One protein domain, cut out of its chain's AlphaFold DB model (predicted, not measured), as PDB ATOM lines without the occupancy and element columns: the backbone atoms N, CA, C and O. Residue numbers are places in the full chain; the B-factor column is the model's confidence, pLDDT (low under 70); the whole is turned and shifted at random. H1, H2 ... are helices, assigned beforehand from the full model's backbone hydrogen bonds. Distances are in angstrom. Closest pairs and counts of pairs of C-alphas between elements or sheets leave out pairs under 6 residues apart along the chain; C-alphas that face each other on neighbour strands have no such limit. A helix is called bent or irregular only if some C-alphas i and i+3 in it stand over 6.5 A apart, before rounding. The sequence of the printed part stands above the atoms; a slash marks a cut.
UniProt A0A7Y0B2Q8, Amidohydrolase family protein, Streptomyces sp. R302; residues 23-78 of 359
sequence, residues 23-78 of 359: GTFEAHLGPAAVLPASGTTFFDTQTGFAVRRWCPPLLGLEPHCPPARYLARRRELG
ATOM      1  N   GLY A  23      -4.298  52.762  31.244       86.94
ATOM      2  CA  GLY A  23      -4.172  53.756  30.175       86.94
ATOM      3  C   GLY A  23      -4.161  53.153  28.767       86.94
ATOM      4  O   GLY A  23      -4.832  53.670  27.879       86.94
ATOM      5  N   THR A  24      -3.456  52.033  28.554       90.69
ATOM      6  CA  THR A  24      -3.430  51.388  27.231       90.69
ATOM      7  C   THR A  24      -4.746  50.686  26.901       90.69
ATOM      8  O   THR A  24      -5.140  50.682  25.743       90.69
ATOM      9  N   PHE A  25      -5.478  50.163  27.892       93.88
ATOM     10  CA  PHE A  25      -6.839  49.662  27.681       93.88
ATOM     11  C   PHE A  25      -7.793  50.791  27.275       93.88
ATOM     12  O   PHE A  25      -8.530  50.654  26.301       93.88
ATOM     13  N   GLU A  26      -7.760  51.924  27.980       91.69
ATOM     14  CA  GLU A  26      -8.627  53.066  27.671       91.69
ATOM     15  C   GLU A  26      -8.373  53.638  26.274       91.69
ATOM     16  O   GLU A  26      -9.333  53.942  25.568       91.69
ATOM     17  N   ALA A  27      -7.117  53.687  25.823       90.44
ATOM     18  CA  ALA A  27      -6.770  54.111  24.463       90.44
ATOM     19  C   ALA A  27      -7.442  53.263  23.359       90.44
ATOM     20  O   ALA A  27      -7.602  53.730  22.231       90.44
ATOM     21  N   HIS A  28      -7.857  52.030  23.672       91.62
ATOM     22  CA  HIS A  28      -8.608  51.163  22.760       91.62
ATOM     23  C   HIS A  28     -10.122  51.146  23.019       91.62
ATOM     24  O   HIS A  28     -10.867  50.632  22.185       91.62
ATOM     25  N   LEU A  29     -10.582  51.710  24.138       90.50
ATOM     26  CA  LEU A  29     -12.001  51.851  24.469       90.50
ATOM     27  C   LEU A  29     -12.629  53.088  23.803       90.50
ATOM     28  O   LEU A  29     -13.815  53.072  23.475       90.50
ATOM     29  N   GLY A  30     -11.840  54.152  23.625       83.19
ATOM     30  CA  GLY A  30     -12.249  55.394  22.971       83.19
ATOM     31  C   GLY A  30     -12.008  55.433  21.450       83.19
ATOM     32  O   GLY A  30     -11.633  54.431  20.826       83.19
ATOM     33  N   PRO A  31     -12.218  56.609  20.824       78.69
ATOM     34  CA  PRO A  31     -11.853  56.850  19.429       78.69
ATOM     35  C   PRO A  31     -10.377  56.534  19.155       78.69
ATOM     36  O   PRO A  31      -9.527  56.644  20.036       78.69
ATOM     37  N   ALA A  32     -10.063  56.138  17.917       75.19
ATOM     38  CA  ALA A  32      -8.699  55.737  17.559       75.19
ATOM     39  C   ALA A  32      -7.707  56.879  17.802       75.19
ATOM     40  O   ALA A  32      -7.976  58.001  17.385       75.19
ATOM     41  N   ALA A  33      -6.555  56.567  18.404       70.94
ATOM     42  CA  ALA A  33      -5.455  57.511  18.628       70.94
ATOM     43  C   ALA A  33      -5.813  58.742  19.489       70.94
ATOM     44  O   ALA A  33      -5.121  59.757  19.432       70.94
ATOM     45  N   VAL A  34      -6.860  58.650  20.316       81.19
ATOM     46  CA  VAL A  34      -7.247  59.700  21.264       81.19
ATOM     47  C   VAL A  34      -7.108  59.169  22.686       81.19
ATOM     48  O   VAL A  34      -7.502  58.044  22.981       81.19
ATOM     49  N   LEU A  35      -6.548  59.989  23.574       85.88
ATOM     50  CA  LEU A  35      -6.536  59.742  25.014       85.88
ATOM     51  C   LEU A  35      -7.670  60.525  25.684       85.88
ATOM     52  O   LEU A  35      -8.050  61.587  25.179       85.88
ATOM     53  N   PRO A  36      -8.205  60.043  26.818       87.88
ATOM     54  CA  PRO A  36      -9.161  60.829  27.579       87.88
ATOM     55  C   PRO A  36      -8.515  62.148  28.024       87.88
ATOM     56  O   PRO A  36      -7.313  62.216  28.298       87.88
ATOM     57  N   ALA A  37      -9.319  63.211  28.094       89.81
ATOM     58  CA  ALA A  37      -8.868  64.491  28.627       89.81
ATOM     59  C   ALA A  37      -8.384  64.325  30.080       89.81
ATOM     60  O   ALA A  37      -8.850  63.437  30.798       89.81
ATOM     61  N   SER A  38      -7.471  65.192  30.526       90.69
ATOM     62  CA  SER A  38      -6.947  65.149  31.898       90.69
ATOM     63  C   SER A  38      -8.083  65.124  32.931       90.69
ATOM     64  O   SER A  38      -8.991  65.951  32.877       90.69
ATOM     65  N   GLY A  39      -8.042  64.156  33.854       91.44
ATOM     66  CA  GLY A  39      -9.076  63.955  34.875       91.44
ATOM     67  C   GLY A  39     -10.351  63.243  34.398       91.44
ATOM     68  O   GLY A  39     -11.272  63.082  35.192       91.44
ATOM     69  N   THR A  40     -10.415  62.801  33.139       93.38
ATOM     70  CA  THR A  40     -11.547  62.040  32.577       93.38
ATOM     71  C   THR A  40     -11.143  60.602  32.244       93.38
ATOM     72  O   THR A  40      -9.959  60.263  32.258       93.38
ATOM     73  N   THR A  41     -12.121  59.744  31.941       93.75
ATOM     74  CA  THR A  41     -11.894  58.345  31.558       93.75
ATOM     75  C   THR A  41     -12.850  57.914  30.452       93.75
ATOM     76  O   THR A  41     -14.017  58.313  30.432       93.75
ATOM     77  N   PHE A  42     -12.396  57.041  29.550       94.44
ATOM     78  CA  PHE A  42     -13.296  56.432  28.567       94.44
ATOM     79  C   PHE A  42     -14.217  55.362  29.167       94.44
ATOM     80  O   PHE A  42     -15.177  54.948  28.512       94.44
ATOM     81  N   PHE A  43     -14.000  54.952  30.421       94.38
ATOM     82  CA  PHE A  43     -14.980  54.139  31.143       94.38
ATOM     83  C   PHE A  43     -16.297  54.884  31.404       94.38
ATOM     84  O   PHE A  43     -17.330  54.223  31.522       94.38
ATOM     85  N   ASP A  44     -16.284  56.222  31.389       94.06
ATOM     86  CA  ASP A  44     -17.466  57.085  31.523       94.06
ATOM     87  C   ASP A  44     -18.098  57.421  30.156       94.06
ATOM     88  O   ASP A  44     -18.621  58.506  29.913       94.06
ATOM     89  N   THR A  45     -18.071  56.455  29.237       92.88
ATOM     90  CA  THR A  45     -18.775  56.491  27.944       92.88
ATOM     91  C   THR A  45     -19.822  55.382  27.888       92.88
ATOM     92  O   THR A  45     -19.752  54.424  28.657       92.88
ATOM     93  N   GLN A  46     -20.781  55.442  26.956       93.38
ATOM     94  CA  GLN A  46     -21.757  54.351  26.776       93.38
ATOM     95  C   GLN A  46     -21.067  52.996  26.549       93.38
ATOM     96  O   GLN A  46     -21.451  52.002  27.166       93.38
ATOM     97  N   THR A  47     -19.999  52.971  25.744       93.19
ATOM     98  CA  THR A  47     -19.172  51.776  25.534       93.19
ATOM     99  C   THR A  47     -18.509  51.322  26.836       93.19
ATOM    100  O   THR A  47     -18.582  50.144  27.178       93.19
ATOM    101  N   GLY A  48     -17.923  52.236  27.615       95.00
ATOM    102  CA  GLY A  48     -17.307  51.924  28.909       95.00
ATOM    103  C   GLY A  48     -18.286  51.362  29.945       95.00
ATOM    104  O   GLY A  48     -18.012  50.334  30.576       95.00
ATOM    105  N   PHE A  49     -19.475  51.958  30.068       95.31
ATOM    106  CA  PHE A  49     -20.554  51.426  30.903       95.31
ATOM    107  C   PHE A  49     -21.028  50.052  30.422       95.31
ATOM    108  O   PHE A  49     -21.313  49.179  31.246       95.31
ATOM    109  N   ALA A  50     -21.079  49.826  29.108       95.50
ATOM    110  CA  ALA A  50     -21.446  48.539  28.535       95.50
ATOM    111  C   ALA A  50     -20.387  47.456  28.797       95.50
ATOM    112  O   ALA A  50     -20.756  46.338  29.166       95.50
ATOM    113  N   VAL A  51     -19.090  47.785  28.711       96.62
ATOM    114  CA  VAL A  51     -17.999  46.886  29.131       96.62
ATOM    115  C   VAL A  51     -18.215  46.481  30.581       96.62
ATOM    116  O   VAL A  51     -18.310  45.290  30.870       96.62
ATOM    117  N   ARG A  52     -18.392  47.454  31.483       96.25
ATOM    118  CA  ARG A  52     -18.616  47.204  32.915       96.25
ATOM    119  C   ARG A  52     -19.889  46.406  33.190       96.25
ATOM    120  O   ARG A  52     -19.951  45.695  34.187       96.25
ATOM    121  N   ARG A  53     -20.905  46.499  32.334       96.44
ATOM    122  CA  ARG A  53     -22.149  45.736  32.472       96.44
ATOM    123  C   ARG A  53     -21.989  44.276  32.051       96.44
ATOM    124  O   ARG A  53     -22.453  43.394  32.767       96.44
ATOM    125  N   TRP A  54     -21.395  44.028  30.884       97.38
ATOM    126  CA  TRP A  54     -21.454  42.716  30.230       97.38
ATOM    127  C   TRP A  54     -20.189  41.873  30.372       97.38
ATOM    128  O   TRP A  54     -20.293  40.653  30.372       97.38
ATOM    129  N   CYS A  55     -19.010  42.482  30.519       98.31
ATOM    130  CA  CYS A  55     -17.747  41.738  30.523       98.31
ATOM    131  C   CYS A  55     -17.364  41.153  31.897       98.31
ATOM    132  O   CYS A  55     -16.985  39.982  31.937       98.31
ATOM    133  N   PRO A  56     -17.485  41.873  33.036       98.50
ATOM    134  CA  PRO A  56     -17.088  41.342  34.342       98.50
ATOM    135  C   PRO A  56     -17.733  39.995  34.721       98.50
ATOM    136  O   PRO A  56     -16.988  39.103  35.138       98.50
ATOM    137  N   PRO A  57     -19.048  39.765  34.504       98.56
ATOM    138  CA  PRO A  57     -19.675  38.473  34.812       98.56
ATOM    139  C   PRO A  57     -19.051  37.288  34.075       98.56
ATOM    140  O   PRO A  57     -18.926  36.203  34.638       98.56
ATOM    141  N   LEU A  58     -18.577  37.505  32.847       98.44
ATOM    142  CA  LEU A  58     -17.928  36.476  32.030       98.44
ATOM    143  C   LEU A  58     -16.549  36.074  32.577       98.44
ATOM    144  O   LEU A  58     -16.026  35.012  32.241       98.44
ATOM    145  N   LEU A  59     -15.964  36.906  33.442       98.31
ATOM    146  CA  LEU A  59     -14.685  36.667  34.109       98.31
ATOM    147  C   LEU A  59     -14.845  36.310  35.601       98.31
ATOM    148  O   LEU A  59     -13.844  36.176  36.314       98.31
ATOM    149  N   GLY A  60     -16.087  36.115  36.064       98.06
ATOM    150  CA  GLY A  60     -16.413  35.763  37.449       98.06
ATOM    151  C   GLY A  60     -16.452  36.953  38.413       98.06
ATOM    152  O   GLY A  60     -16.210  36.773  39.602       98.06
ATOM    153  N   LEU A  61     -16.714  38.160  37.913       98.56
ATOM    154  CA  LEU A  61     -16.894  39.372  38.714       98.56
ATOM    155  C   LEU A  61     -18.348  39.850  38.679       98.56
ATOM    156  O   LEU A  61     -19.128  39.480  37.803       98.56
ATOM    157  N   GLU A  62     -18.718  40.726  39.605       97.81
ATOM    158  CA  GLU A  62     -20.042  41.333  39.631       97.81
ATOM    159  C   GLU A  62     -20.201  42.365  38.494       97.81
ATOM    160  O   GLU A  62     -19.247  43.091  38.176       97.81
ATOM    161  N   PRO A  63     -21.399  42.488  37.886       97.69
ATOM    162  CA  PRO A  63     -21.685  43.577  36.960       97.69
ATOM    163  C   PRO A  63     -21.371  44.936  37.590       97.69
ATOM    164  O   PRO A  63     -21.596  45.164  38.776       97.69
ATOM    165  N   HIS A  64     -20.894  45.867  36.773       96.75
ATOM    166  CA  HIS A  64     -20.552  47.238  37.152       96.75
ATOM    167  C   HIS A  64     -19.381  47.391  38.133       96.75
ATOM    168  O   HIS A  64     -19.162  48.502  38.631       96.75
ATOM    169  N   CYS A  65     -18.572  46.344  38.352       97.12
ATOM    170  CA  CYS A  65     -17.373  46.455  39.180       97.12
ATOM    171  C   CYS A  65     -16.444  47.605  38.713       97.12
ATOM    172  O   CYS A  65     -16.460  47.987  37.532       97.12
ATOM    173  N   PRO A  66     -15.626  48.183  39.613       96.25
ATOM    174  CA  PRO A  66     -14.694  49.248  39.247       96.25
ATOM    175  C   PRO A  66     -13.697  48.806  38.156       96.25
ATOM    176  O   PRO A  66     -13.241  47.657  38.201       96.25
ATOM    177  N   PRO A  67     -13.292  49.698  37.225       95.69
ATOM    178  CA  PRO A  67     -12.342  49.371  36.156       95.69
ATOM    179  C   PRO A  67     -11.042  48.728  36.644       95.69
ATOM    180  O   PRO A  67     -10.583  47.745  36.071       95.69
ATOM    181  N   ALA A  68     -10.482  49.215  37.757       95.75
ATOM    182  CA  ALA A  68      -9.261  48.654  38.332       95.75
ATOM    183  C   ALA A  68      -9.419  47.176  38.739       95.75
ATOM    184  O   ALA A  68      -8.536  46.368  38.455       95.75
ATOM    185  N   ARG A  69     -10.560  46.799  39.339       97.19
ATOM    186  CA  ARG A  69     -10.858  45.405  39.719       97.19
ATOM    187  C   ARG A  69     -11.051  44.522  38.485       97.19
ATOM    188  O   ARG A  69     -10.554  43.400  38.458       97.19
ATOM    189  N   TYR A  70     -11.717  45.045  37.455       97.62
ATOM    190  CA  TYR A  70     -11.883  44.348  36.177       97.62
ATOM    191  C   TYR A  70     -10.533  44.052  35.506       97.62
ATOM    192  O   TYR A  70     -10.250  42.911  35.145       97.62
ATOM    193  N   LEU A  71      -9.667  45.062  35.393       96.88
ATOM    194  CA  LEU A  71      -8.356  44.915  34.759       96.88
ATOM    195  C   LEU A  71      -7.397  44.033  35.565       96.88
ATOM    196  O   LEU A  71      -6.633  43.281  34.965       96.88
ATOM    197  N   ALA A  72      -7.450  44.078  36.901       97.00
ATOM    198  CA  ALA A  72      -6.700  43.147  37.742       97.00
ATOM    199  C   ALA A  72      -7.104  41.695  37.445       97.00
ATOM    200  O   ALA A  72      -6.243  40.857  37.191       97.00
ATOM    201  N   ARG A  73      -8.412  41.424  37.344       97.56
ATOM    202  CA  ARG A  73      -8.908  40.085  37.017       97.56
ATOM    203  C   ARG A  73      -8.496  39.607  35.625       97.56
ATOM    204  O   ARG A  73      -8.166  38.434  35.467       97.56
ATOM    205  N   ARG A  74      -8.489  40.491  34.621       96.75
ATOM    206  CA  ARG A  74      -7.973  40.158  33.277       96.75
ATOM    207  C   ARG A  74      -6.518  39.703  33.343       96.75
ATOM    208  O   ARG A  74      -6.190  38.659  32.794       96.75
ATOM    209  N   ARG A  75      -5.680  40.431  34.089       96.31
ATOM    210  CA  ARG A  75      -4.262  40.088  34.276       96.31
ATOM    211  C   ARG A  75      -4.064  38.760  34.997       96.31
ATOM    212  O   ARG A  75      -3.191  38.000  34.603       96.31
ATOM    213  N   GLU A  76      -4.867  38.474  36.019       97.38
ATOM    214  CA  GLU A  76      -4.829  37.188  36.731       97.38
ATOM    215  C   GLU A  76      -5.148  36.000  35.814       97.38
ATOM    216  O   GLU A  76      -4.534  34.944  35.939       97.38
ATOM    217  N   LEU A  77      -6.119  36.155  34.907       97.50
ATOM    218  CA  LEU A  77      -6.499  35.117  33.942       97.50
ATOM    219  C   LEU A  77      -5.514  35.021  32.767       97.50
ATOM    220  O   LEU A  77      -5.322  33.944  32.202       97.50
ATOM    221  N   GLY A  78      -4.916  36.149  32.390       97.25
ATOM    222  CA  GLY A  78      -4.078  36.302  31.210       97.25
ATOM    223  C   GLY A  78      -4.879  36.506  29.918       97.25
ATOM    224  O   GLY A  78      -6.071  36.192  29.822       97.25
TER     225      GLY A  78
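What this domain is: This is residues 23 to 78 of the 359 residues of the protein "Amidohydrolase family protein" of Streptomyces sp. R302 (UniProt A0A7Y0B2Q8). One longer helix, H2, lies along one side, with H1 near its first end and H3 near its last part, both on the same side of H2 and apart from each other. The loop of residues 30 to 45 makes the end of the domain beyond H1. The printed part has 56 residues, with three named helices in the order H1, H2, H3 and no named strand: all helix, compact, radius of gyration of the C-alphas 11.3 A, spans 30 by 22 by 19 A.

How they stand to each other: H2, residues 46 to 58, is close to but not clearly touching H3, residues 67 to 77; the closest C-alphas, Pro 56 and Tyr 70, are 6.3 A apart. They run the same way at a steep tilt of 40 degrees. H1, residues 23 to 29, is close to but not clearly touching H2, about perpendicular at 77 degrees; the closest C-alphas, Leu 29 and Gly 48, are 6.9 A apart. Every O i to N i+4 pair is within hydrogen-bond range in H3, 6 of 9 in H2 and 2 of 3 in H1.

Where its parts are: H2 is 19.0 A long and only just irregular, with C-alphas 53 and 56 7.0 A apart. H3 is 15.6 A long and ends at C-alpha 77 (-6.499, 35.117, 33.942). H1, 9.9 A, begins at C-alpha 23 (-4.172, 53.756, 30.175).

The domain as a whole: The C-alphas farthest apart, Ser 38 and Gly 60, are 31.4 A apart. The link H1 to H2 is long; H2 to H3 is short. The printed part has no cut, and no printed residue is under 70 in pLDDT.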